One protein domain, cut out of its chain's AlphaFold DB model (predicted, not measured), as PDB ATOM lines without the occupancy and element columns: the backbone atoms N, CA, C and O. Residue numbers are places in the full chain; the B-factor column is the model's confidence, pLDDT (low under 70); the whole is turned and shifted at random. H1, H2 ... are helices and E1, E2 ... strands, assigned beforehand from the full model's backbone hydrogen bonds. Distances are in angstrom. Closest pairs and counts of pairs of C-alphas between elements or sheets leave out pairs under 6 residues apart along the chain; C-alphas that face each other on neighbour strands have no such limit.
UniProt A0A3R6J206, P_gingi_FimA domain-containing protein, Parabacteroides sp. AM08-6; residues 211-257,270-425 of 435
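Overview. This is residues 211 to 257 and 270 to 425 of the 435 residues of the protein "P_gingi_FimA domain-containing protein" of Parabacteroides sp. AM08-6 (UniProt A0A3R6J206). This is a sandwich of two strongly twisted sheets, E4 E2 E6 E7 and E5 E1 E8 E9, face to face with their strands nearly aligned. The short strand E3 and helix H1 sit by the last residues of E2, the small helix H2 sits beside E7, and residues 250 to 257 stick out as a tail that ends at a cut. The 203 printed residues, with 84 in named elements, which is under half, run E1 E2 E3 H1 E4 E5 E6 E7 E8 H2 E9 along the chain, and the class is mostly strand. One sheet has the order E4, E2, E6, E7 and is antiparallel throughout; the other has the order E5, E1, E8, E9 and is mixed. The whole is compact, with a radius of gyration of the C-alphas of 17.0 A, yet elongated in outline, spanning 64 by 37 by 33 A.

Along the chain. Start in the first sheet with E2, residues 229 to 242, the longest strand at 30.2 A. E6, residues 335 to 346, is 29.6 A long, and E7, residues 353 to 363, is 28.2 A long. E4 is the short stretch 306 to 308. For the second sheet, find C-alpha 211 at (289.731, 578.958, 468.152), where E1 begins; it runs 27.4 A to C-alpha 220 at (272.672, 562.969, 453.929). E8, residues 391 to 399, is 25.2 A long, and E5 is residues 320 to 324. E9, residues 416 to 424, runs 25.8 A and ends at C-alpha 424, (295.272, 571.275, 468.843). Look also for E3, residues 273 to 275, which pairs with no named strand, and for the helices H1, residues 295 to 298, and H2, residues 411 to 414.

Arrangement. In the first sheet, E2 and E6 are antiparallel inner strands, with N 235 and O 341 2.8 A apart, within hydrogen-bond range. E6 and E7 form a hairpin, with N 338 and O 360 at 2.9 A. At the other edge E4 is antiparallel to E2, with N 308 and O 234 at 2.8 A. Look for the bends: E2 bends by 80 degrees at residue 232, E6 by 63 degrees at 340, and E7 by 66 degrees at 356. In the second sheet E1 and E8 are parallel, 18 degrees between directions, with N 214 and O 393 at 2.9 A. E5 is antiparallel to E1, with N 213 and O 321 at 2.9 A, and E9 to E8, with N 394 and O 421 at 2.9 A. The sheets' facing parts are 11.4 A centre to centre, their best planes 7 degrees apart. E7 and E8 are near each other. The closest C-alphas of E2 and E3 are those of Ala 242 and Tyr 275, 4.4 A apart. H1 only grazes both sheets. H2 stands at the first sheet's level, its height over the sheet 2.2 A; the C-alphas of Tyr 360 in E7 and Ala 412 in H2 are their closest, 4.8 A apart. Both helices are too short for an O i to N i+4 pair; the single O i to N i+3 pair is within range in H2 and not in H1.

Size, cuts and confidence. The two C-alphas farthest apart are those of Thr 255 and Thr 350, at 64.0 A. Without residues 250 to 257, which stand free, the body spans 56 by 37 by 33 A. Residues 258 to 269 are not printed, and C-alphas 257 and 270 are 31.2 A apart across this cut. The long links are E3 to H1, E4 to E5, E7 to E8 and E8 to H2. The mean pLDDT of the printed part is 89.4; residues 225 to 227, 317, 374 to 377 and 412 are under 70.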
ATOM      1  N   ALA A 211     289.901 580.360 468.522       96.12
ATOM      2  CA  ALA A 211     289.731 578.958 468.152       96.12
ATOM      3  C   ALA A 211     289.095 578.843 466.759       96.12
ATOM      4  O   ALA A 211     288.443 579.781 466.299       96.12
ATOM      5  N   ASN A 212     289.238 577.677 466.128       94.81
ATOM      6  CA  ASN A 212     288.657 577.384 464.819       94.81
ATOM      7  C   ASN A 212     287.450 576.456 464.959       94.81
ATOM      8  O   ASN A 212     287.577 575.340 465.459       94.81
ATOM      9  N   VAL A 213     286.295 576.878 464.451       95.81
ATOM     10  CA  VAL A 213     285.107 576.032 464.283       95.81
ATOM     11  C   VAL A 213     284.920 575.764 462.800       95.81
ATOM     12  O   VAL A 213     284.777 576.700 462.018       95.81
ATOM     13  N   ARG A 214     284.914 574.491 462.408       91.75
ATOM     14  CA  ARG A 214     284.848 574.083 461.005       91.75
ATOM     15  C   ARG A 214     283.717 573.096 460.766       91.75
ATOM     16  O   ARG A 214     283.590 572.116 461.494       91.75
ATOM     17  N   LEU A 215     282.967 573.282 459.679       91.88
ATOM     18  CA  LEU A 215     282.181 572.191 459.095       91.88
ATOM     19  C   LEU A 215     283.115 571.315 458.249       91.88
ATOM     20  O   LEU A 215     283.457 571.675 457.123       91.88
ATOM     21  N   GLY A 216     283.577 570.203 458.818       85.25
ATOM     22  CA  GLY A 216     284.525 569.294 458.172       85.25
ATOM     23  C   GLY A 216     283.867 568.424 457.104       85.25
ATOM     24  O   GLY A 216     284.382 568.306 455.995       85.25
ATOM     25  N   ASN A 217     282.706 567.843 457.419       87.38
ATOM     26  CA  ASN A 217     281.969 566.971 456.508       87.38
ATOM     27  C   ASN A 217     280.458 567.178 456.639       87.38
ATOM     28  O   ASN A 217     279.951 567.390 457.741       87.38
ATOM     29  N   LEU A 218     279.739 567.060 455.522       90.75
ATOM     30  CA  LEU A 218     278.284 567.124 455.459       90.75
ATOM     31  C   LEU A 218     277.742 565.980 454.602       90.75
ATOM     32  O   LEU A 218     278.059 565.859 453.420       90.75
ATOM     33  N   LYS A 219     276.891 565.148 455.203       91.81
ATOM     34  CA  LYS A 219     276.277 563.981 454.560       91.81
ATOM     35  C   LYS A 219     274.767 564.007 454.699       91.81
ATOM     36  O   LYS A 219     274.240 564.510 455.686       91.81
ATOM     37  N   VAL A 220     274.077 563.361 453.763       92.25
ATOM     38  CA  VAL A 220     272.672 562.969 453.929       92.25
ATOM     39  C   VAL A 220     272.613 561.463 454.173       92.25
ATOM     40  O   VAL A 220     273.233 560.677 453.460       92.25
ATOM     41  N   SER A 221     271.892 561.054 455.211       88.88
ATOM     42  CA  SER A 221     271.705 559.652 455.585       88.88
ATOM     43  C   SER A 221     270.885 558.889 454.540       88.88
ATOM     44  O   SER A 221     270.008 559.451 453.894       88.88
ATOM     45  N   LYS A 222     271.095 557.570 454.425       85.62
ATOM     46  CA  LYS A 222     270.224 556.683 453.622       85.62
ATOM     47  C   LYS A 222     268.889 556.381 454.310       85.62
ATOM     48  O   LYS A 222     267.947 555.936 453.659       85.62
ATOM     49  N   THR A 223     268.808 556.623 455.616       81.19
ATOM     50  CA  THR A 223     267.638 556.358 456.461       81.19
ATOM     51  C   THR A 223     267.280 557.595 457.277       81.19
ATOM     52  O   THR A 223     268.176 558.274 457.787       81.19
ATOM     53  N   THR A 224     265.991 557.887 457.449       72.38
ATOM     54  CA  THR A 224     265.572 558.990 458.325       72.38
ATOM     55  C   THR A 224     265.626 558.622 459.798       72.38
ATOM     56  O   THR A 224     265.407 557.464 460.163       72.38
ATOM     57  N   LYS A 225     265.753 559.640 460.648       68.75
ATOM     58  CA  LYS A 225     265.205 559.599 462.006       68.75
ATOM     59  C   LYS A 225     263.691 559.864 461.968       68.75
ATOM     60  O   LYS A 225     263.184 560.506 461.056       68.75
ATOM     61  N   ASN A 226     262.953 559.351 462.951       67.94
ATOM     62  CA  ASN A 226     261.530 559.668 463.176       67.94
ATOM     63  C   ASN A 226     260.527 559.193 462.099       67.94
ATOM     64  O   ASN A 226     259.394 559.662 462.082       67.94
ATOM     65  N   ASN A 227     260.899 558.237 461.235       69.19
ATOM     66  CA  ASN A 227     260.014 557.613 460.232       69.19
ATOM     67  C   ASN A 227     259.289 558.597 459.289       69.19
ATOM     68  O   ASN A 227     258.225 558.269 458.758       69.19
ATOM     69  N   ILE A 228     259.853 559.786 459.052       76.94
ATOM     70  CA  ILE A 228     259.230 560.782 458.168       76.94
ATOM     71  C   ILE A 228     259.289 560.362 456.691       76.94
ATOM     72  O   ILE A 228     258.436 560.772 455.907       76.94
ATOM     73  N   GLY A 229     260.245 559.510 456.302       83.06
ATOM     74  CA  GLY A 229     260.363 559.027 454.928       83.06
ATOM     75  C   GLY A 229     261.756 558.524 454.557       83.06
ATOM     76  O   GLY A 229     262.530 558.109 455.408       83.06
ATOM     77  N   LYS A 230     262.098 558.546 453.271       89.12
ATOM     78  CA  LYS A 230     263.441 558.254 452.755       89.12
ATOM     79  C   LYS A 230     264.134 559.569 452.374       89.12
ATOM     80  O   LYS A 230     263.586 560.271 451.521       89.12
ATOM     81  N   PRO A 231     265.313 559.909 452.929       91.56
ATOM     82  CA  PRO A 231     266.051 561.101 452.515       91.56
ATOM     83  C   PRO A 231     266.483 560.977 451.051       91.56
ATOM     84  O   PRO A 231     266.879 559.893 450.615       91.56
ATOM     85  N   VAL A 232     266.416 562.076 450.301       93.12
ATOM     86  CA  VAL A 232     266.836 562.123 448.893       93.12
ATOM     87  C   VAL A 232     268.064 563.007 448.738       93.12
ATOM     88  O   VAL A 232     269.118 562.522 448.332       93.12
ATOM     89  N   LYS A 233     267.944 564.294 449.065       94.12
ATOM     90  CA  LYS A 233     269.022 565.275 448.901       94.12
ATOM     91  C   LYS A 233     268.873 566.441 449.869       94.12
ATOM     92  O   LYS A 233     267.792 566.688 450.396       94.12
ATOM     93  N   PHE A 234     269.967 567.162 450.046       95.12
ATOM     94  CA  PHE A 234     270.034 568.445 450.720       95.12
ATOM     95  C   PHE A 234     270.742 569.444 449.803       95.12
ATOM     96  O   PHE A 234     271.792 569.123 449.245       95.12
ATOM     97  N   VAL A 235     270.167 570.625 449.620       94.75
ATOM     98  CA  VAL A 235     270.787 571.730 448.882       94.75
ATOM     99  C   VAL A 235     271.274 572.741 449.908       94.75
ATOM    100  O   VAL A 235     270.463 573.358 450.591       94.75
ATOM    101  N   LEU A 236     272.594 572.862 450.049       94.50
ATOM    102  CA  LEU A 236     273.218 573.771 451.004       94.50
ATOM    103  C   LEU A 236     273.081 575.215 450.517       94.50
ATOM    104  O   LEU A 236     273.498 575.532 449.406       94.50
ATOM    105  N   ASP A 237     272.558 576.075 451.385       94.56
ATOM    106  CA  ASP A 237     272.394 577.509 451.135       94.56
ATOM    107  C   ASP A 237     273.350 578.348 451.993       94.56
ATOM    108  O   ASP A 237     273.933 579.316 451.521       94.56
ATOM    109  N   ALA A 238     273.575 577.974 453.256       94.94
ATOM    110  CA  ALA A 238     274.513 578.700 454.105       94.94
ATOM    111  C   ALA A 238     275.078 577.852 455.244       94.94
ATOM    112  O   ALA A 238     274.422 576.952 455.771       94.94
ATOM    113  N   VAL A 239     276.280 578.219 455.680       96.31
ATOM    114  CA  VAL A 239     276.861 577.803 456.958       96.31
ATOM    115  C   VAL A 239     277.220 579.062 457.734       96.31
ATOM    116  O   VAL A 239     277.838 579.972 457.188       96.31
ATOM    117  N   PHE A 240     276.837 579.145 459.002       97.69
ATOM    118  CA  PHE A 240     277.178 580.291 459.838       97.69
ATOM    119  C   PHE A 240     277.338 579.904 461.299       97.69
ATOM    120  O   PHE A 240     276.892 578.840 461.727       97.69
ATOM    121  N   VAL A 241     277.963 580.788 462.073       98.25
ATOM    122  CA  VAL A 241     278.067 580.647 463.529       98.25
ATOM    123  C   VAL A 241     277.257 581.714 464.262       98.25
ATOM    124  O   VAL A 241     277.052 582.829 463.771       98.25
ATOM    125  N   ALA A 242     276.768 581.354 465.444       97.94
ATOM    126  CA  ALA A 242     275.947 582.197 466.310       97.94
ATOM    127  C   ALA A 242     276.411 582.106 467.770       97.94
ATOM    128  O   ALA A 242     277.174 581.206 468.129       97.94
ATOM    129  N   ASN A 243     275.944 583.042 468.606       96.94
ATOM    130  CA  ASN A 243     276.383 583.202 469.999       96.94
ATOM    131  C   ASN A 243     277.918 583.313 470.104       96.94
ATOM    132  O   ASN A 243     278.558 582.685 470.950       96.94
ATOM    133  N   VAL A 244     278.530 584.080 469.200       98.25
ATOM    134  CA  VAL A 244     279.978 584.300 469.196       98.25
ATOM    135  C   VAL A 244     280.300 585.489 470.088       98.25
ATOM    136  O   VAL A 244     279.704 586.554 469.939       98.25
ATOM    137  N   LYS A 245     281.244 585.335 471.019       97.94
ATOM    138  CA  LYS A 245     281.726 586.463 471.821       97.94
ATOM    139  C   LYS A 245     282.671 587.329 470.994       97.94
ATOM    140  O   LYS A 245     283.616 586.817 470.402       97.94
ATOM    141  N   SER A 246     282.444 588.640 470.986       97.19
ATOM    142  CA  SER A 246     283.278 589.604 470.252       97.19
ATOM    143  C   SER A 246     284.603 589.947 470.930       97.19
ATOM    144  O   SER A 246     285.468 590.578 470.322       97.19
ATOM    145  N   GLN A 247     284.732 589.598 472.210       96.00
ATOM    146  CA  GLN A 247     285.809 590.036 473.087       96.00
ATOM    147  C   GLN A 247     286.323 588.867 473.931       96.00
ATOM    148  O   GLN A 247     285.556 588.006 474.363       96.00
ATOM    149  N   SER A 248     287.620 588.913 474.216       96.75
ATOM    150  CA  SER A 248     288.359 587.977 475.060       96.75
ATOM    151  C   SER A 248     289.259 588.760 476.015       96.75
ATOM    152  O   SER A 248     289.609 589.910 475.739       96.75
ATOM    153  N   LEU A 249     289.668 588.143 477.121       96.31
ATOM    154  CA  LEU A 249     290.799 588.627 477.912       96.31
ATOM    155  C   LEU A 249     292.090 588.501 477.094       96.31
ATOM    156  O   LEU A 249     292.198 587.637 476.221       96.31
ATOM    157  N   LEU A 250     293.068 589.360 477.370       95.62
ATOM    158  CA  LEU A 250     294.362 589.342 476.682       95.62
ATOM    159  C   LEU A 250     295.239 588.158 477.122       95.62
ATOM    160  O   LEU A 250     295.882 587.480 476.315       95.62
ATOM    161  N   ALA A 251     295.272 587.916 478.427       94.94
ATOM    162  CA  ALA A 251     296.067 586.883 479.063       94.94
ATOM    163  C   ALA A 251     295.334 586.343 480.286       94.94
ATOM    164  O   ALA A 251     294.535 587.041 480.900       94.94
ATOM    165  N   ALA A 252     295.621 585.101 480.651       93.44
ATOM    166  CA  ALA A 252     294.957 584.445 481.760       93.44
ATOM    167  C   ALA A 252     295.815 584.540 483.025       93.44
ATOM    168  O   ALA A 252     297.044 584.450 482.981       93.44
ATOM    169  N   ASN A 253     295.157 584.701 484.173       91.12
ATOM    170  CA  ASN A 253     295.823 584.750 485.469       91.12
ATOM    171  C   ASN A 253     296.090 583.331 486.003       91.12
ATOM    172  O   ASN A 253     295.444 582.878 486.949       91.12
ATOM    173  N   SER A 254     296.998 582.585 485.366       88.94
ATOM    174  CA  SER A 254     297.391 581.257 485.847       88.94
ATOM    175  C   SER A 254     298.860 580.935 485.624       88.94
ATOM    176  O   SER A 254     299.451 581.241 484.588       88.94
ATOM    177  N   THR A 255     299.407 580.201 486.591       87.44
ATOM    178  CA  THR A 255     300.714 579.535 486.534       87.44
ATOM    179  C   THR A 255     300.589 578.015 486.367       87.44
ATOM    180  O   THR A 255     301.587 577.342 486.125       87.44
ATOM    181  N   ALA A 256     299.380 577.456 486.518       76.12
ATOM    182  CA  ALA A 256     299.173 576.022 486.734       76.12
ATOM    183  C   ALA A 256     299.074 575.196 485.443       76.12
ATOM    184  O   ALA A 256     299.386 574.008 485.452       76.12
ATOM    185  N   SER A 257     298.628 575.801 484.338       79.88
ATOM    186  CA  SER A 257     298.538 575.127 483.038       79.88
ATOM    187  C   SER A 257     299.532 575.721 482.051       79.88
ATOM    188  O   SER A 257     299.743 576.935 482.035       79.88
ATOM    189  N   SER A 270     274.476 592.990 475.046       94.94
ATOM    190  CA  SER A 270     273.979 592.085 474.003       94.94
ATOM    191  C   SER A 270     274.667 592.294 472.653       94.94
ATOM    192  O   SER A 270     274.935 591.323 471.958       94.94
ATOM    193  N   ALA A 271     275.030 593.537 472.317       96.56
ATOM    194  CA  ALA A 271     275.706 593.871 471.060       96.56
ATOM    195  C   ALA A 271     277.113 593.252 470.923       96.56
ATOM    196  O   ALA A 271     277.632 593.161 469.808       96.56
ATOM    197  N   ASP A 272     277.721 592.810 472.029       96.81
ATOM    198  CA  ASP A 272     279.000 592.092 472.025       96.81
ATOM    199  C   ASP A 272     278.833 590.593 471.692       96.81
ATOM    200  O   ASP A 272     279.821 589.880 471.523       96.81
ATOM    201  N   TRP A 273     277.595 590.110 471.559       97.69
ATOM    202  CA  TRP A 273     277.289 588.794 471.007       97.69
ATOM    203  C   TRP A 273     277.032 588.907 469.510       97.69
ATOM    204  O   TRP A 273     276.186 589.693 469.070       97.69
ATOM    205  N   TRP A 274     277.763 588.124 468.726       98.38
ATOM    206  CA  TRP A 274     277.783 588.192 467.272       98.38
ATOM    207  C   TRP A 274     277.158 586.964 466.610       98.38
ATOM    208  O   TRP A 274     277.194 585.849 467.139       98.38
ATOM    209  N   TYR A 275     276.581 587.207 465.433       98.56
ATOM    210  CA  TYR A 275     275.789 586.249 464.663       98.56
ATOM    211  C   TYR A 275     276.089 586.401 463.172       98.56
ATOM    212  O   TYR A 275     276.087 587.518 462.658       98.56
ATOM    213  N   GLY A 276     276.312 585.300 462.456       98.12
ATOM    214  CA  GLY A 276     276.495 585.347 461.001       98.12
ATOM    215  C   GLY A 276     275.210 585.647 460.236       98.12
ATOM    216  O   GLY A 276     275.223 586.399 459.260       98.12
ATOM    217  N   ALA A 277     274.087 585.112 460.707       97.38
ATOM    218  CA  ALA A 277     272.762 585.318 460.141       97.38
ATOM    219  C   ALA A 277     271.688 585.207 461.233       97.38
ATOM    220  O   ALA A 277     271.981 584.776 462.351       97.38
ATOM    221  N   VAL A 278     270.450 585.579 460.880       95.50
ATOM    222  CA  VAL A 278     269.239 585.432 461.712       95.50
ATOM    223  C   VAL A 278     269.431 585.921 463.155       95.50
ATOM    224  O   VAL A 278     269.061 585.264 464.120       95.50
ATOM    225  N   GLU A 279     270.069 587.077 463.323       96.19
ATOM    226  CA  GLU A 279     270.362 587.703 464.617       96.19
ATOM    227  C   GLU A 279     269.103 588.174 465.365       96.19
ATOM    228  O   GLU A 279     269.123 588.348 466.586       96.19
ATOM    229  N   ASP A 280     268.017 588.379 464.625       94.12
ATOM    230  CA  ASP A 280     266.719 588.879 465.069       94.12
ATOM    231  C   ASP A 280     265.822 587.787 465.667       94.12
ATOM    232  O   ASP A 280     264.930 588.089 466.459       94.12
ATOM    233  N   GLN A 281     266.075 586.515 465.348       93.12
ATOM    234  CA  GLN A 281     265.343 585.390 465.929       93.12
ATOM    235  C   GLN A 281     265.859 585.047 467.332       93.12
ATOM    236  O   GLN A 281     267.041 585.206 467.633       93.12
ATOM    237  N   THR A 282     264.989 584.522 468.189       93.00
ATOM    238  CA  THR A 282     265.339 583.931 469.490       93.00
ATOM    239  C   THR A 282     264.746 582.532 469.599       93.00
ATOM    240  O   THR A 282     263.869 582.152 468.821       93.00
ATOM    241  N   GLY A 283     265.254 581.754 470.548       92.38
ATOM    242  CA  GLY A 283     264.806 580.392 470.811       92.38
ATOM    243  C   GLY A 283     265.559 579.795 471.991       92.38
ATOM    244  O   GLY A 283     266.330 580.482 472.665       92.38
ATOM    245  N   GLU A 284     265.365 578.507 472.236       90.81
ATOM    246  CA  GLU A 284     266.033 577.779 473.320       90.81
ATOM    247  C   GLU A 284     267.566 577.906 473.219       90.81
ATOM    248  O   GLU A 284     268.227 578.203 474.216       90.81
ATOM    249  N   TYR A 285     268.129 577.795 472.009       91.25
ATOM    250  CA  TYR A 285     269.570 577.923 471.756       91.25
ATOM    251  C   TYR A 285     270.097 579.366 471.719       91.25
ATOM    252  O   TYR A 285     271.312 579.561 471.733       91.25
ATOM    253  N   LYS A 286     269.230 580.383 471.677       93.31
ATOM    254  CA  LYS A 286     269.633 581.798 471.661       93.31
ATOM    255  C   LYS A 286     268.706 582.624 472.538       93.31
ATOM    256  O   LYS A 286     267.633 583.056 472.110       93.31
ATOM    257  N   LYS A 287     269.189 582.915 473.746       91.94
ATOM    258  CA  LYS A 287     268.485 583.740 474.744       91.94
ATOM    259  C   LYS A 287     268.796 585.238 474.628       91.94
ATOM    260  O   LYS A 287     268.179 586.051 475.308       91.94
ATOM    261  N   ILE A 288     269.762 585.617 473.790       93.19
ATOM    262  CA  ILE A 288     270.234 587.000 473.664       93.19
ATOM    263  C   ILE A 288     269.377 587.769 472.651       93.19
ATOM    264  O   ILE A 288     269.350 587.453 471.456       93.19
ATOM    265  N   GLU A 289     268.740 588.834 473.125       94.06
ATOM    266  CA  GLU A 289     268.082 589.851 472.302       94.06
ATOM    267  C   GLU A 289     269.027 591.033 472.045       94.06
ATOM    268  O   GLU A 289     269.760 591.449 472.944       94.06
ATOM    269  N   GLY A 290     269.010 591.592 470.829       93.31
ATOM    270  CA  GLY A 290     269.847 592.747 470.465       93.31
ATOM    271  C   GLY A 290     271.315 592.407 470.178       93.31
ATOM    272  O   GLY A 290     272.202 593.218 470.447       93.31
ATOM    273  N   GLY A 291     271.571 591.197 469.676       96.69
ATOM    274  CA  GLY A 291     272.871 590.791 469.146       96.69
ATOM    275  C   GLY A 291     273.265 591.538 467.870       96.69
ATOM    276  O   GLY A 291     272.411 592.096 467.183       96.69
ATOM    277  N   THR A 292     274.553 591.518 467.529       98.06
ATOM    278  CA  THR A 292     275.072 592.178 466.320       98.06
ATOM    279  C   THR A 292     275.268 591.174 465.186       98.06
ATOM    280  O   THR A 292     275.933 590.152 465.354       98.06
ATOM    281  N   LYS A 293     274.747 591.485 463.997       98.19
ATOM    282  CA  LYS A 293     275.031 590.715 462.782       98.19
ATOM    283  C   LYS A 293     276.439 591.017 462.257       98.19
ATOM    284  O   LYS A 293     276.795 592.181 462.088       98.19
ATOM    285  N   LYS A 294     277.219 589.979 461.961       97.88
ATOM    286  CA  LYS A 294     278.579 590.043 461.399       97.88
ATOM    287  C   LYS A 294     278.728 589.042 460.249       97.88
ATOM    288  O   LYS A 294     279.536 588.120 460.314       97.88
ATOM    289  N   SER A 295     277.915 589.202 459.205       96.94
ATOM    290  CA  SER A 295     277.871 588.263 458.074       96.94
ATOM    291  C   SER A 295     279.205 588.141 457.332       96.94
ATOM    292  O   SER A 295     279.578 587.031 456.980       96.94
ATOM    293  N   ASP A 296     279.967 589.228 457.193       94.94
ATOM    294  CA  ASP A 296     281.263 589.214 456.490       94.94
ATOM    295  C   ASP A 296     282.297 588.273 457.139       94.94
ATOM    296  O   ASP A 296     283.218 587.799 456.478       94.94
ATOM    297  N   LEU A 297     282.127 587.976 458.431       95.00
ATOM    298  CA  LEU A 297     283.036 587.139 459.217       95.00
ATOM    299  C   LEU A 297     282.434 585.771 459.539       95.00
ATOM    300  O   LEU A 297     283.124 584.754 459.516       95.00
ATOM    301  N   LEU A 298     281.142 585.745 459.876       97.62
ATOM    302  CA  LEU A 298     280.499 584.611 460.537       97.62
ATOM    303  C   LEU A 298     279.485 583.874 459.653       97.62
ATOM    304  O   LEU A 298     278.810 582.975 460.151       97.62
ATOM    305  N   LEU A 299     279.363 584.232 458.372       96.88
ATOM    306  CA  LEU A 299     278.507 583.570 457.386       96.88
ATOM    307  C   LEU A 299     279.322 583.181 456.146       96.88
ATOM    308  O   LEU A 299     280.071 583.985 455.598       96.88
ATOM    309  N   LYS A 300     279.136 581.946 455.680       94.75
ATOM    310  CA  LYS A 300     279.653 581.433 454.411       94.75
ATOM    311  C   LYS A 300     278.478 580.963 453.558       94.75
ATOM    312  O   LYS A 300     277.651 580.171 454.014       94.75
ATOM    313  N   VAL A 301     278.415 581.459 452.327       92.94
ATOM    314  CA  VAL A 301     277.402 581.111 451.321       92.94
ATOM    315  C   VAL A 301     278.140 580.498 450.133       92.94
ATOM    316  O   VAL A 301     279.131 581.089 449.699       92.94
ATOM    317  N   PRO A 302     277.738 579.315 449.639       88.69
ATOM    318  CA  PRO A 302     278.366 578.706 448.479       88.69
ATOM    319  C   PRO A 302     278.137 579.535 447.218       88.69
ATOM    320  O   PRO A 302     277.049 580.059 446.996       88.69
ATOM    321  N   GLU A 303     279.187 579.658 446.402       81.44
ATOM    322  CA  GLU A 303     279.126 580.377 445.122       81.44
ATOM    323  C   GLU A 303     278.205 579.667 444.118       81.44
ATOM    324  O   GLU A 303     277.507 580.320 443.344       81.44
ATOM    325  N   ASP A 304     278.165 578.333 444.185       83.00
ATOM    326  CA  ASP A 304     277.338 577.461 443.356       83.00
ATOM    327  C   ASP A 304     276.339 576.655 444.196       83.00
ATOM    328  O   ASP A 304     276.509 576.440 445.395       83.00
ATOM    329  N   ASN A 305     275.314 576.111 443.538       81.56
ATOM    330  CA  ASN A 305     274.373 575.195 444.180       81.56
ATOM    331  C   ASN A 305     275.074 573.900 444.621       81.56
ATOM    332  O   ASN A 305     275.315 572.995 443.817       81.56
ATOM    333  N   VAL A 306     275.328 573.761 445.921       89.44
ATOM    334  CA  VAL A 306     275.925 572.554 446.503       89.44
ATOM    335  C   VAL A 306     274.817 571.562 446.861       89.44
ATOM    336  O   VAL A 306     274.128 571.701 447.869       89.44
ATOM    337  N   THR A 307     274.639 570.536 446.023       92.38
ATOM    338  CA  THR A 307     273.684 569.443 446.276       92.38
ATOM    339  C   THR A 307     274.385 568.221 446.857       92.38
ATOM    340  O   THR A 307     275.295 567.652 446.253       92.38
ATOM    341  N   ILE A 308     273.897 567.775 448.008       92.44
ATOM    342  CA  ILE A 308     274.446 566.685 448.808       92.44
ATOM    343  C   ILE A 308     273.411 565.572 448.857       92.44
ATOM    344  O   ILE A 308     272.225 565.814 449.078       92.44
ATOM    345  N   ASN A 309     273.840 564.334 448.655       90.81
ATOM    346  CA  ASN A 309     272.991 563.164 448.848       90.81
ATOM    347  C   ASN A 309     273.816 562.023 449.455       90.81
ATOM    348  O   ASN A 309     274.988 562.195 449.788       90.81
ATOM    349  N   ALA A 310     273.203 560.859 449.651       85.88
ATOM    350  CA  ALA A 310     273.881 559.751 450.314       85.88
ATOM    351  C   ALA A 310     275.080 559.180 449.532       85.88
ATOM    352  O   ALA A 310     275.948 558.553 450.141       85.88
ATOM    353  N   ASP A 311     275.125 559.393 448.216       84.25
ATOM    354  CA  ASP A 311     276.154 558.861 447.318       84.25
ATOM    355  C   ASP A 311     277.079 559.965 446.755       84.25
ATOM    356  O   ASP A 311     278.123 559.657 446.187       84.25
ATOM    357  N   ASN A 312     276.740 561.246 446.954       80.25
ATOM    358  CA  ASN A 312     277.516 562.411 446.532       80.25
ATOM    359  C   ASN A 312     277.806 563.341 447.718       80.25
ATOM    360  O   ASN A 312     276.903 564.005 448.236       80.25
ATOM    361  N   GLN A 313     279.079 563.405 448.106       74.31
ATOM    362  CA  GLN A 313     279.603 564.271 449.164       74.31
ATOM    363  C   GLN A 313     280.576 565.265 448.524       74.31
ATOM    364  O   GLN A 313     281.761 564.951 448.395       74.31
ATOM    365  N   PRO A 314     280.086 566.423 448.045       71.75
ATOM    366  CA  PRO A 314     280.958 567.419 447.442       71.75
ATOM    367  C   PRO A 314     281.976 567.913 448.471       71.75
ATOM    368  O   PRO A 314     281.682 567.977 449.668       71.75
ATOM    369  N   GLN A 315     283.167 568.291 447.999       71.50
ATOM    370  CA  GLN A 315     284.083 569.039 448.849       71.50
ATOM    371  C   GLN A 315     283.405 570.347 449.246       71.50
ATOM    372  O   GLN A 315     282.982 571.132 448.396       71.50
ATOM    373  N   LEU A 316     283.262 570.545 450.549       72.00
ATOM    374  CA  LEU A 316     282.785 571.803 451.086       72.00
ATOM    375  C   LEU A 316     283.908 572.833 450.971       72.00
ATOM    376  O   LEU A 316     285.083 572.492 451.122       72.00
ATOM    377  N   MET A 317     283.533 574.088 450.728       64.69
ATOM    378  CA  MET A 317     284.452 575.221 450.820       64.69
ATOM    379  C   MET A 317     285.156 575.248 452.182       64.69
ATOM    380  O   MET A 317     284.706 574.614 453.145       64.69
ATOM    381  N   ASP A 318     286.232 576.028 452.281       71.50
ATOM    382  CA  ASP A 318     286.896 576.261 453.556       71.50
ATOM    383  C   ASP A 318     285.972 577.035 454.519       71.50
ATOM    384  O   ASP A 318     285.864 578.261 454.498       71.50
ATOM    385  N   ASN A 319     285.220 576.280 455.322       80.62
ATOM    386  CA  ASN A 319     284.190 576.767 456.237       80.62
ATOM    387  C   ASN A 319     284.749 576.907 457.656       80.62
ATOM    388  O   ASN A 319     284.172 576.365 458.603       80.62
ATOM    389  N   ILE A 320     285.897 577.567 457.793       90.75
ATOM    390  CA  ILE A 320     286.496 577.869 459.094       90.75
ATOM    391  C   ILE A 320     285.936 579.198 459.603       90.75
ATOM    392  O   ILE A 320     285.950 580.214 458.906       90.75
ATOM    393  N   PHE A 321     285.462 579.176 460.844       95.81
ATOM    394  CA  PHE A 321     285.039 580.344 461.600       95.81
ATOM    395  C   PHE A 321     285.949 580.525 462.802       95.81
ATOM    396  O   PHE A 321     286.147 579.596 463.590       95.81
ATOM    397  N   GLN A 322     286.467 581.737 462.957       96.12
ATOM    398  CA  GLN A 322     287.280 582.109 464.102       96.12
ATOM    399  C   GLN A 322     286.386 582.656 465.200       96.12
ATOM    400  O   GLN A 322     285.509 583.484 464.953       96.12
ATOM    401  N   VAL A 323     286.586 582.154 466.413       98.00
ATOM    402  CA  VAL A 323     285.761 582.492 467.576       98.00
ATOM    403  C   VAL A 323     286.627 582.625 468.822       98.00
ATOM    404  O   VAL A 323     287.644 581.944 468.956       98.00
ATOM    405  N   TYR A 324     286.223 583.483 469.758       98.12
ATOM    406  CA  TYR A 324     286.792 583.488 471.106       98.12
ATOM    407  C   TYR A 324     286.168 582.411 471.996       98.12
ATOM    408  O   TYR A 324     285.123 581.844 471.673       98.12
ATOM    409  N   GLU A 325     286.820 582.145 473.131       97.06
ATOM    410  CA  GLU A 325     286.328 581.192 474.126       97.06
ATOM    411  C   GLU A 325     284.907 581.494 474.586       97.06
ATOM    412  O   GLU A 325     284.527 582.644 474.825       97.06
ATOM    413  N   ASN A 326     284.137 580.424 474.746       96.31
ATOM    414  CA  ASN A 326     282.767 580.472 475.208       96.31
ATOM    415  C   ASN A 326     282.383 579.119 475.815       96.31
ATOM    416  O   ASN A 326     282.139 578.149 475.094       96.31
ATOM    417  N   THR A 327     282.304 579.077 477.140       90.88
ATOM    418  CA  THR A 327     281.813 577.936 477.927       90.88
ATOM    419  C   THR A 327     280.393 578.184 478.444       90.88
ATOM    420  O   THR A 327     279.965 577.598 479.442       90.88
ATOM    421  N   GLY A 328     279.671 579.092 477.774       82.62
ATOM    422  CA  GLY A 328     278.354 579.577 478.153       82.62
ATOM    423  C   GLY A 328     277.369 578.473 478.540       82.62
ATOM    424  O   GLY A 328     277.384 577.358 478.023       82.62
ATOM    425  N   ALA A 329     276.478 578.812 479.467       84.69
ATOM    426  CA  ALA A 329     275.376 577.941 479.849       84.69
ATOM    427  C   ALA A 329     274.353 577.791 478.706       84.69
ATOM    428  O   ALA A 329     274.438 578.443 477.665       84.69
ATOM    429  N   GLU A 330     273.343 576.961 478.944       86.12
ATOM    430  CA  GLU A 330     272.215 576.722 478.047       86.12
ATOM    431  C   GLU A 330     271.638 578.009 477.423       86.12
ATOM    432  O   GLU A 330     271.142 578.900 478.126       86.12
ATOM    433  N   GLY A 331     271.661 578.080 476.090       89.06
ATOM    434  CA  GLY A 331     271.165 579.200 475.285       89.06
ATOM    435  C   GLY A 331     272.196 580.302 475.015       89.06
ATOM    436  O   GLY A 331     271.841 581.327 474.425       89.06
ATOM    437  N   TYR A 332     273.442 580.095 475.453       92.62
ATOM    438  CA  TYR A 332     274.587 580.990 475.254       92.62
ATOM    439  C   TYR A 332     275.799 580.278 474.636       92.62
ATOM    440  O   TYR A 332     276.798 580.937 474.346       92.62
ATOM    441  N   GLN A 333     275.736 578.958 474.425       93.44
ATOM    442  CA  GLN A 333     276.796 578.202 473.757       93.44
ATOM    443  C   GLN A 333     277.002 578.713 472.331       93.44
ATOM    444  O   GLN A 333     276.028 579.015 471.642       93.44
ATOM    445  N   THR A 334     278.250 578.747 471.862       96.94
ATOM    446  CA  THR A 334     278.541 578.988 470.444       96.94
ATOM    447  C   THR A 334     277.945 577.871 469.593       96.94
ATOM    448  O   THR A 334     278.058 576.688 469.925       96.94
ATOM    449  N   LEU A 335     277.297 578.257 468.497       96.38
ATOM    450  CA  LEU A 335     276.574 577.350 467.608       96.38
ATOM    451  C   LEU A 335     277.213 577.366 466.220       96.38
ATOM    452  O   LEU A 335     277.529 578.443 465.721       96.38
ATOM    453  N   LEU A 336     277.317 576.202 465.578       96.69
ATOM    454  CA  LEU A 336     277.456 576.077 464.126       96.69
ATOM    455  C   LEU A 336     276.082 575.738 463.542       96.69
ATOM    456  O   LEU A 336     275.419 574.818 464.018       96.69
ATOM    457  N   ILE A 337     275.649 576.466 462.516       96.69
ATOM    458  CA  ILE A 337     274.326 576.317 461.913       96.69
ATOM    459  C   ILE A 337     274.480 576.085 460.415       96.69
ATOM    460  O   ILE A 337     275.147 576.850 459.717       96.69
ATOM    461  N   VAL A 338     273.839 575.025 459.928       95.69
ATOM    462  CA  VAL A 338     273.729 574.700 458.504       95.69
ATOM    463  C   VAL A 338     272.301 574.980 458.053       95.69
ATOM    464  O   VAL A 338     271.352 574.524 458.694       95.69
ATOM    465  N   ARG A 339     272.153 575.726 456.955       95.62
ATOM    466  CA  ARG A 339     270.870 576.114 456.365       95.62
ATOM    467  C   ARG A 339     270.759 575.634 454.925       95.62
ATOM    468  O   ARG A 339     271.732 575.709 454.171       95.62
ATOM    469  N   GLY A 340     269.580 575.162 454.542       95.44
ATOM    470  CA  GLY A 340     269.301 574.788 453.161       95.44
ATOM    471  C   GLY A 340     267.972 574.073 452.978       95.44
ATOM    472  O   GLY A 340     267.147 574.016 453.891       95.44
ATOM    473  N   ASP A 341     267.790 573.493 451.800       96.00
ATOM    474  CA  ASP A 341     266.553 572.821 451.416       96.00
ATOM    475  C   ASP A 341     266.716 571.305 451.494       96.00
ATOM    476  O   ASP A 341     267.681 570.742 450.974       96.00
ATOM    477  N   TYR A 342     265.757 570.622 452.115       94.50
ATOM    478  CA  TYR A 342     265.796 569.174 452.301       94.50
ATOM    479  C   TYR A 342     264.692 568.486 451.503       94.50
ATOM    480  O   TYR A 342     263.516 568.838 451.596       94.50
ATOM    481  N   THR A 343     265.064 567.466 450.734       94.81
ATOM    482  CA  THR A 343     264.138 566.667 449.929       94.81
ATOM    483  C   THR A 343     264.076 565.237 450.455       94.81
ATOM    484  O   THR A 343     265.110 564.593 450.667       94.81
ATOM    485  N   TYR A 344     262.864 564.708 450.615       93.56
ATOM    486  CA  TYR A 344     262.611 563.329 451.032       93.56
ATOM    487  C   TYR A 344     261.367 562.748 450.350       93.56
ATOM    488  O   TYR A 344     260.510 563.481 449.870       93.56
ATOM    489  N   ILE A 345     261.252 561.421 450.331       93.25
ATOM    490  CA  ILE A 345     260.029 560.713 449.927       93.25
ATOM    491  C   ILE A 345     259.298 560.289 451.203       93.25
ATOM    492  O   ILE A 345     259.873 559.502 451.957       93.25
ATOM    493  N   PRO A 346     258.073 560.764 451.485       91.44
ATOM    494  CA  PRO A 346     257.354 560.418 452.711       91.44
ATOM    495  C   PRO A 346     257.119 558.915 452.877       91.44
ATOM    496  O   PRO A 346     256.994 558.178 451.898       91.44
ATOM    497  N   THR A 347     256.989 558.451 454.119       88.62
ATOM    498  CA  THR A 347     256.659 557.045 454.400       88.62
ATOM    499  C   THR A 347     255.330 556.652 453.747       88.62
ATOM    500  O   THR A 347     254.296 557.264 453.999       88.62
ATOM    501  N   GLY A 348     255.354 555.616 452.903       87.94
ATOM    502  CA  GLY A 348     254.187 555.170 452.130       87.94
ATOM    503  C   GLY A 348     253.875 556.016 450.887       87.94
ATOM    504  O   GLY A 348     252.925 555.702 450.175       87.94
ATOM    505  N   GLY A 349     254.664 557.060 450.614       89.94
ATOM    506  CA  GLY A 349     254.595 557.871 449.401       89.94
ATOM    507  C   GLY A 349     255.566 557.404 448.312       89.94
ATOM    508  O   GLY A 349     256.470 556.606 448.559       89.94
ATOM    509  N   THR A 350     255.382 557.924 447.098       90.50
ATOM    510  CA  THR A 350     256.287 557.697 445.952       90.50
ATOM    511  C   THR A 350     256.870 558.981 445.368       90.50
ATOM    512  O   THR A 350     257.800 558.905 444.574       90.50
ATOM    513  N   GLU A 351     256.341 560.141 445.757       95.44
ATOM    514  CA  GLU A 351     256.747 561.453 445.250       95.44
ATOM    515  C   GLU A 351     257.742 562.129 446.197       95.44
ATOM    516  O   GLU A 351     257.659 561.980 447.421       95.44
ATOM    517  N   GLU A 352     258.666 562.900 445.628       95.44
ATOM    518  CA  GLU A 352     259.599 563.726 446.393       95.44
ATOM    519  C   GLU A 352     258.902 564.980 446.936       95.44
ATOM    520  O   GLU A 352     258.227 565.709 446.209       95.44
ATOM    521  N   ILE A 353     259.120 565.273 448.217       94.50
ATOM    522  CA  ILE A 353     258.715 566.517 448.870       94.50
ATOM    523  C   ILE A 353     259.969 567.285 449.254       94.50
ATOM    524  O   ILE A 353     260.859 566.742 449.907       94.50
ATOM    525  N   THR A 354     260.015 568.563 448.878       96.00
ATOM    526  CA  THR A 354     261.055 569.493 449.328       96.00
ATOM    527  C   THR A 354     260.492 570.422 450.388       96.00
ATOM    528  O   THR A 354     259.456 571.057 450.192       96.00
ATOM    529  N   VAL A 355     261.193 570.491 451.514       94.06
ATOM    530  CA  VAL A 355     260.980 571.481 452.559       94.06
ATOM    531  C   VAL A 355     262.094 572.517 452.477       94.06
ATOM    532  O   VAL A 355     263.276 572.180 452.478       94.06
ATOM    533  N   TYR A 356     261.690 573.776 452.367       95.81
ATOM    534  CA  TYR A 356     262.603 574.892 452.144       95.81
ATOM    535  C   TYR A 356     263.047 575.535 453.457       95.81
ATOM    536  O   TYR A 356     262.322 575.429 454.456       95.81
ATOM    537  N   ASP A 357     264.200 576.207 453.412       94.25
ATOM    538  CA  ASP A 357     264.768 577.049 454.478       94.25
ATOM    539  C   ASP A 357     264.813 576.351 455.847       94.25
ATOM    540  O   ASP A 357     264.165 576.747 456.821       94.25
ATOM    541  N   ARG A 358     265.541 575.233 455.893       94.69
ATOM    542  CA  ARG A 358     265.668 574.384 457.077       94.69
ATOM    543  C   ARG A 358     267.005 574.558 457.759       94.69
ATOM    544  O   ARG A 358     268.040 574.646 457.106       94.69
ATOM    545  N   TYR A 359     266.954 574.572 459.086       95.94
ATOM    546  CA  TYR A 359     268.081 574.823 459.968       95.94
ATOM    547  C   TYR A 359     268.473 573.558 460.732       95.94
ATOM    548  O   TYR A 359     267.628 572.862 461.308       95.94
ATOM    549  N   TYR A 360     269.780 573.322 460.776       94.81
ATOM    550  CA  TYR A 360     270.435 572.277 461.548       94.81
ATOM    551  C   TYR A 360     271.475 572.932 462.454       94.81
ATOM    552  O   TYR A 360     272.504 573.413 461.982       94.81
ATOM    553  N   THR A 361     271.180 572.973 463.749       94.31
ATOM    554  CA  THR A 361     271.917 573.771 464.733       94.31
ATOM    555  C   THR A 361     272.704 572.857 465.652       94.31
ATOM    556  O   THR A 361     272.135 571.975 466.293       94.31
ATOM    557  N   ILE A 362     274.018 573.065 465.706       93.44
ATOM    558  CA  ILE A 362     274.965 572.270 466.480       93.44
ATOM    559  C   ILE A 362     275.604 573.164 467.545       93.44
ATOM    560  O   ILE A 362     276.435 574.013 467.210       93.44
ATOM    561  N   PRO A 363     275.273 572.969 468.828       93.31
ATOM    562  CA  PRO A 363     276.073 573.477 469.932       93.31
ATOM    563  C   PRO A 363     277.497 572.912 469.866       93.31
ATOM    564  O   PRO A 363     277.694 571.697 469.807       93.31
ATOM    565  N   VAL A 364     278.512 573.773 469.818       94.31
ATOM    566  CA  VAL A 364     279.885 573.315 469.579       94.31
ATOM    567  C   VAL A 364     280.488 572.771 470.870       94.31
ATOM    568  O   VAL A 364     280.684 573.507 471.834       94.31
ATOM    569  N   ASN A 365     280.809 571.474 470.868       92.88
ATOM    570  CA  ASN A 365     281.524 570.779 471.943       92.88
ATOM    571  C   ASN A 365     280.846 570.852 473.337       92.88
ATOM    572  O   ASN A 365     281.475 570.671 474.380       92.88
ATOM    573  N   GLN A 366     279.541 571.116 473.367       88.31
ATOM    574  CA  GLN A 366     278.711 571.078 474.566       88.31
ATOM    575  C   GLN A 366     277.242 571.024 474.151       88.31
ATOM    576  O   GLN A 366     276.811 571.912 473.431       88.31
ATOM    577  N   ASP A 367     276.476 570.029 474.594       81.62
ATOM    578  CA  ASP A 367     275.045 569.923 474.311       81.62
ATOM    579  C   ASP A 367     274.233 570.968 475.079       81.62
ATOM    580  O   ASP A 367     274.756 571.798 475.832       81.62
ATOM    581  N   PHE A 368     272.925 570.951 474.839       74.50
ATOM    582  CA  PHE A 368     272.006 571.884 475.471       74.50
ATOM    583  C   PHE A 368     272.025 571.776 477.002       74.50
ATOM    584  O   PHE A 368     272.119 572.798 477.677       74.50
ATOM    585  N   ASP A 369     272.040 570.547 477.525       74.69
ATOM    586  CA  ASP A 369     272.081 570.237 478.959       74.69
ATOM    587  C   ASP A 369     273.477 570.469 479.576       74.69
ATOM    588  O   ASP A 369     273.689 570.337 480.784       74.69
ATOM    589  N   GLY A 370     274.451 570.844 478.749       72.69
ATOM    590  CA  GLY A 370     275.808 571.154 479.148       72.69
ATOM    591  C   GLY A 370     276.735 569.943 479.241       72.69
ATOM    592  O   GLY A 370     277.789 570.062 479.868       72.69
ATOM    593  N   ASN A 371     276.392 568.796 478.658       81.62
ATOM    594  CA  ASN A 371     277.283 567.642 478.517       81.62
ATOM    595  C   ASN A 371     278.202 567.808 477.305       81.62
ATOM    596  O   ASN A 371     277.925 568.585 476.403       81.62
ATOM    597  N   ILE A 372     279.322 567.096 477.274       81.75
ATOM    598  CA  ILE A 372     280.259 567.156 476.145       81.75
ATOM    599  C   ILE A 372     279.683 566.355 474.967       81.75
ATOM    600  O   ILE A 372     279.192 565.249 475.168       81.75
ATOM    601  N   ILE A 373     279.732 566.919 473.751       74.56
ATOM    602  CA  ILE A 373     279.314 566.236 472.503       74.56
ATOM    603  C   ILE A 373     280.502 565.565 471.797       74.56
ATOM    604  O   ILE A 373     280.309 564.599 471.060       74.56
ATOM    605  N   GLY A 374     281.717 566.097 471.974       65.06
ATOM    606  CA  GLY A 374     282.926 565.569 471.340       65.06
ATOM    607  C   GLY A 374     283.278 564.163 471.825       65.06
ATOM    608  O   GLY A 374     282.909 563.770 472.931       65.06
ATOM    609  N   ASP A 375     284.007 563.415 470.995       63.47
ATOM    610  CA  ASP A 375     284.636 562.167 471.437       63.47
ATOM    611  C   ASP A 375     285.614 562.504 472.572       63.47
ATOM    612  O   ASP A 375     286.438 563.392 472.399       63.47
ATOM    613  N   GLU A 376     285.550 561.834 473.728       65.75
ATOM    614  CA  GLU A 376     286.463 562.075 474.863       65.75
ATOM    615  C   GLU A 376     287.952 561.854 474.492       65.75
ATOM    616  O   GLU A 376     288.852 562.237 475.245       65.75
ATOM    617  N   ASN A 377     288.226 561.296 473.306       68.94
ATOM    618  CA  ASN A 377     289.546 561.121 472.698       68.94
ATOM    619  C   ASN A 377     290.128 562.417 472.094       68.94
ATOM    620  O   ASN A 377     290.429 562.499 470.902       68.94
ATOM    621  N   TYR A 378     290.326 563.445 472.917       81.25
ATOM    622  CA  TYR A 378     290.918 564.712 472.473       81.25
ATOM    623  C   TYR A 378     292.410 564.528 472.151       81.25
ATOM    624  O   TYR A 378     293.178 564.012 472.967       81.25
ATOM    625  N   THR A 379     292.862 565.006 470.988       75.12
ATOM    626  CA  THR A 379     294.270 564.852 470.580       75.12
ATOM    627  C   THR A 379     295.095 566.070 470.975       75.12
ATOM    628  O   THR A 379     294.994 567.143 470.382       75.12
ATOM    629  N   GLY A 380     295.946 565.911 471.993       75.06
ATOM    630  CA  GLY A 380     296.850 566.970 472.461       75.06
ATOM    631  C   GLY A 380     296.155 568.110 473.219       75.06
ATOM    632  O   GLY A 380     296.799 569.093 473.582       75.06
ATOM    633  N   VAL A 381     294.860 567.975 473.495       80.62
ATOM    634  CA  VAL A 381     294.027 568.939 474.220       80.62
ATOM    635  C   VAL A 381     293.333 568.233 475.382       80.62
ATOM    636  O   VAL A 381     292.902 567.097 475.255       80.62
ATOM    637  N   GLY A 382     293.244 568.880 476.545       83.75
ATOM    638  CA  GLY A 382     292.492 568.332 477.681       83.75
ATOM    639  C   GLY A 382     290.980 568.437 477.466       83.75
ATOM    640  O   GLY A 382     290.524 569.421 476.874       83.75
ATOM    641  N   VAL A 383     290.223 567.463 477.984       87.88
ATOM    642  CA  VAL A 383     288.750 567.431 477.935       87.88
ATOM    643  C   VAL A 383     288.162 568.725 478.509       87.88
ATOM    644  O   VAL A 383     288.558 569.182 479.582       87.88
ATOM    645  N   HIS A 384     287.240 569.340 477.771       89.12
ATOM    646  CA  HIS A 384     286.590 570.603 478.124       89.12
ATOM    647  C   HIS A 384     285.245 570.745 477.404       89.12
ATOM    648  O   HIS A 384     285.004 570.073 476.398       89.12
ATOM    649  N   LYS A 385     284.406 571.648 477.922       90.69
ATOM    650  CA  LYS A 385     283.099 572.020 477.366       90.69
ATOM    651  C   LYS A 385     283.212 573.301 476.549       90.69
ATOM    652  O   LYS A 385     283.975 574.189 476.925       90.69
ATOM    653  N   GLY A 386     282.417 573.400 475.491       93.75
ATOM    654  CA  GLY A 386     282.297 574.612 474.689       93.75
ATOM    655  C   GLY A 386     283.577 574.931 473.920       93.75
ATOM    656  O   GLY A 386     284.347 574.031 473.569       93.75
ATOM    657  N   ILE A 387     283.791 576.223 473.676       95.88
ATOM    658  CA  ILE A 387     284.932 576.743 472.924       95.88
ATOM    659  C   ILE A 387     286.085 577.089 473.865       95.88
ATOM    660  O   ILE A 387     285.937 577.906 474.774       95.88
ATOM    661  N   LYS A 388     287.254 576.531 473.561       94.69
ATOM    662  CA  LYS A 388     288.547 576.793 474.184       94.69
ATOM    663  C   LYS A 388     289.511 577.369 473.150       94.69
ATOM    664  O   LYS A 388     289.531 576.929 472.005       94.69
ATOM    665  N   ARG A 389     290.328 578.338 473.554       94.44
ATOM    666  CA  ARG A 389     291.285 579.048 472.698       94.44
ATOM    667  C   ARG A 389     292.321 578.083 472.131       94.44
ATOM    668  O   ARG A 389     292.663 577.108 472.788       94.44
ATOM    669  N   ASN A 390     292.884 578.397 470.969       94.00
ATOM    670  CA  ASN A 390     293.923 577.640 470.263       94.00
ATOM    671  C   ASN A 390     293.565 576.150 470.014       94.00
ATOM    672  O   ASN A 390     294.443 575.287 469.947       94.00
ATOM    673  N   VAL A 391     292.265 575.859 469.885       93.25
ATOM    674  CA  VAL A 391     291.693 574.541 469.558       93.25
ATOM    675  C   VAL A 391     291.015 574.596 468.191       93.25
ATOM    676  O   VAL A 391     290.490 575.638 467.790       93.25
ATOM    677  N   GLN A 392     291.013 573.467 467.489       91.88
ATOM    678  CA  GLN A 392     290.234 573.255 466.278       91.88
ATOM    679  C   GLN A 392     289.110 572.245 466.537       91.88
ATOM    680  O   GLN A 392     289.352 571.159 467.063       91.88
ATOM    681  N   TYR A 393     287.890 572.616 466.148       93.19
ATOM    682  CA  TYR A 393     286.689 571.784 466.200       93.19
ATOM    683  C   TYR A 393     286.276 571.412 464.779       93.19
ATOM    684  O   TYR A 393     285.740 572.248 464.045       93.19
ATOM    685  N   ASN A 394     286.511 570.161 464.384       91.25
ATOM    686  CA  ASN A 394     286.083 569.647 463.087       91.25
ATOM    687  C   ASN A 394     284.725 568.952 463.242       91.25
ATOM    688  O   ASN A 394     284.627 567.863 463.801       91.25
ATOM    689  N   ILE A 395     283.662 569.598 462.766       91.56
ATOM    690  CA  ILE A 395     282.288 569.111 462.903       91.56
ATOM    691  C   ILE A 395     281.919 568.270 461.682       91.56
ATOM    692  O   ILE A 395     281.901 568.755 460.548       91.56
ATOM    693  N   ASN A 396     281.581 567.009 461.927       90.94
ATOM    694  CA  ASN A 396     281.093 566.059 460.941       90.94
ATOM    695  C   ASN A 396     279.578 565.892 461.116       90.94
ATOM    696  O   ASN A 396     279.111 565.307 462.095       90.94
ATOM    697  N   LEU A 397     278.806 566.408 460.158       91.69
ATOM    698  CA  LEU A 397     277.348 566.441 460.203       91.69
ATOM    699  C   LEU A 397     276.734 565.421 459.239       91.69
ATOM    700  O   LEU A 397     277.051 565.383 458.053       91.69
ATOM    701  N   THR A 398     275.789 564.622 459.731       92.44
ATOM    702  CA  THR A 398     274.908 563.792 458.898       92.44
ATOM    703  C   THR A 398     273.453 564.197 459.107       92.44
ATOM    704  O   THR A 398     272.895 563.994 460.184       92.44
ATOM    705  N   ILE A 399     272.823 564.724 458.060       92.62
ATOM    706  CA  ILE A 399     271.403 565.074 458.013       92.62
ATOM    707  C   ILE A 399     270.570 563.810 457.794       92.62
ATOM    708  O   ILE A 399     270.846 562.998 456.914       92.62
ATOM    709  N   SER A 400     269.526 563.640 458.598       89.38
ATOM    710  CA  SER A 400     268.636 562.472 458.584       89.38
ATOM    711  C   SER A 400     267.155 562.842 458.725       89.38
ATOM    712  O   SER A 400     266.327 561.977 459.003       89.38
ATOM    713  N   GLY A 401     266.812 564.115 458.541       89.56
ATOM    714  CA  GLY A 401     265.447 564.609 458.645       89.56
ATOM    715  C   GLY A 401     265.304 566.037 458.130       89.56
ATOM    716  O   GLY A 401     266.276 566.646 457.682       89.56
ATOM    717  N   ASP A 402     264.086 566.555 458.211       87.88
ATOM    718  CA  ASP A 402     263.661 567.848 457.675       87.88
ATOM    719  C   ASP A 402     264.212 569.062 458.421       87.88
ATOM    720  O   ASP A 402     264.179 570.158 457.873       87.88
ATOM    721  N   GLY A 403     264.766 568.883 459.620       89.75
ATOM    722  CA  GLY A 403     265.333 569.985 460.396       89.75
ATOM    723  C   GLY A 403     264.268 570.972 460.877       89.75
ATOM    724  O   GLY A 403     263.064 570.743 460.766       89.75
ATOM    725  N   SER A 404     264.712 572.092 461.441       92.44
ATOM    726  CA  SER A 404     263.810 573.101 462.000       92.44
ATOM    727  C   SER A 404     263.480 574.191 460.980       92.44
ATOM    728  O   SER A 404     264.315 574.536 460.152       92.44
ATOM    729  N   SER A 405     262.290 574.792 461.065       92.00
ATOM    730  CA  SER A 405     261.967 576.037 460.343       92.00
ATOM    731  C   SER A 405     262.468 577.301 461.057       92.00
ATOM    732  O   SER A 405     262.223 578.410 460.592       92.00
ATOM    733  N   LYS A 406     263.125 577.148 462.212       92.75
ATOM    734  CA  LYS A 406     263.712 578.224 463.021       92.75
ATOM    735  C   LYS A 406     265.113 577.842 463.480       92.75
ATOM    736  O   LYS A 406     265.334 576.715 463.924       92.75
ATOM    737  N   ALA A 407     266.038 578.793 463.448       92.94
ATOM    738  CA  ALA A 407     267.453 578.518 463.700       92.94
ATOM    739  C   ALA A 407     267.785 578.126 465.148       92.94
ATOM    740  O   ALA A 407     268.788 577.455 465.382       92.94
ATOM    741  N   TYR A 408     266.972 578.532 466.127       93.75
ATOM    742  CA  TYR A 408     267.340 578.438 467.546       93.75
ATOM    743  C   TYR A 408     266.409 577.572 468.399       93.75
ATOM    744  O   TYR A 408     266.485 577.637 469.624       93.75
ATOM    745  N   ASP A 409     265.575 576.744 467.774       86.44
ATOM    746  CA  ASP A 409     264.713 575.787 468.479       86.44
ATOM    747  C   ASP A 409     265.393 574.407 468.562       86.44
ATOM    748  O   ASP A 409     266.144 574.012 467.661       86.44
ATOM    749  N   LYS A 410     265.113 573.643 469.626       75.06
ATOM    750  CA  LYS A 410     265.732 572.323 469.880       75.06
ATOM    751  C   LYS A 410     265.490 571.276 468.793       75.06
ATOM    752  O   LYS A 410     266.291 570.355 468.618       75.06
ATOM    753  N   ASP A 411     264.400 571.424 468.040       72.19
ATOM    754  CA  ASP A 411     263.986 570.476 467.001       72.19
ATOM    755  C   ASP A 411     265.046 570.337 465.892       72.19
ATOM    756  O   ASP A 411     265.144 569.293 465.242       72.19
ATOM    757  N   ALA A 412     265.918 571.343 465.740       68.19
ATOM    758  CA  ALA A 412     267.030 571.334 464.795       68.19
ATOM    759  C   ALA A 412     268.035 570.186 465.042       68.19
ATOM    760  O   ALA A 412     268.638 569.688 464.089       68.19
ATOM    761  N   MET A 413     268.189 569.718 466.291       71.38
ATOM    762  CA  MET A 413     269.096 568.610 466.631       71.38
ATOM    763  C   MET A 413     268.477 567.219 466.442       71.38
ATOM    764  O   MET A 413     269.196 566.240 466.225       71.38
ATOM    765  N   ALA A 414     267.146 567.094 466.481       75.00
ATOM    766  CA  ALA A 414     266.472 565.794 466.408       75.00
ATOM    767  C   ALA A 414     266.691 565.077 465.060       75.00
ATOM    768  O   ALA A 414     266.586 563.853 464.968       75.00
ATOM    769  N   CYS A 415     267.026 565.840 464.018       83.31
ATOM    770  CA  CYS A 415     267.142 565.367 462.641       83.31
ATOM    771  C   CYS A 415     268.581 565.086 462.190       83.31
ATOM    772  O   CYS A 415     268.795 564.793 461.013       83.31
ATOM    773  N   ILE A 416     269.573 565.150 463.083       88.69
ATOM    774  CA  ILE A 416     270.993 565.054 462.713       88.69
ATOM    775  C   ILE A 416     271.760 564.037 463.554       88.69
ATOM    776  O   ILE A 416     271.357 563.685 464.662       88.69
ATOM    777  N   ASN A 417     272.873 563.549 463.013       89.12
ATOM    778  CA  ASN A 417     273.952 562.919 463.770       89.12
ATOM    779  C   ASN A 417     275.196 563.795 463.640       89.12
ATOM    780  O   ASN A 417     275.527 564.225 462.533       89.12
ATOM    781  N   VAL A 418     275.869 564.036 464.759       89.56
ATOM    782  CA  VAL A 418     277.043 564.904 464.839       89.56
ATOM    783  C   VAL A 418     278.179 564.131 465.490       89.56
ATOM    784  O   VAL A 418     277.965 563.426 466.471       89.56
ATOM    785  N   SER A 419     279.376 564.288 464.942       89.88
ATOM    786  CA  SER A 419     280.643 563.943 465.584       89.88
ATOM    787  C   SER A 419     281.545 565.174 465.506       89.88
ATOM    788  O   SER A 419     281.492 565.911 464.519       89.88
ATOM    789  N   ILE A 420     282.307 565.437 466.566       91.00
ATOM    790  CA  ILE A 420     283.204 566.591 466.653       91.00
ATOM    791  C   ILE A 420     284.590 566.081 467.025       91.00
ATOM    792  O   ILE A 420     284.771 565.582 468.137       91.00
ATOM    793  N   ASP A 421     285.546 566.244 466.114       89.62
ATOM    794  CA  ASP A 421     286.954 565.967 466.391       89.62
ATOM    795  C   ASP A 421     287.582 567.227 466.996       89.62
ATOM    796  O   ASP A 421     287.518 568.312 466.404       89.62
ATOM    797  N   VAL A 422     288.146 567.090 468.199       90.94
ATOM    798  CA  VAL A 422     288.721 568.193 468.979       90.94
ATOM    799  C   VAL A 422     290.235 568.028 469.058       90.94
ATOM    800  O   VAL A 422     290.752 567.085 469.667       90.94
ATOM    801  N   GLU A 423     290.955 568.964 468.448       88.62
ATOM    802  CA  GLU A 423     292.396 568.857 468.218       88.62
ATOM    803  C   GLU A 423     293.115 570.161 468.574       88.62
ATOM    804  O   GLU A 423     292.528 571.248 468.594       88.62
ATOM    805  N   LYS A 424     294.424 570.077 468.841       86.94
ATOM    806  CA  LYS A 424     295.272 571.275 468.843       86.94
ATOM    807  C   LYS A 424     295.183 571.974 467.485       86.94
ATOM    808  O   LYS A 424     295.147 571.311 466.449       86.94
ATOM    809  N   TRP A 425     295.234 573.306 467.487       82.88
ATOM    810  CA  TRP A 425     295.468 574.054 466.250       82.88
ATOM    811  C   TRP A 425     296.730 573.515 465.557       82.88
ATOM    812  O   TRP A 425     297.712 573.221 466.231       82.88
TER     813      TRP A 425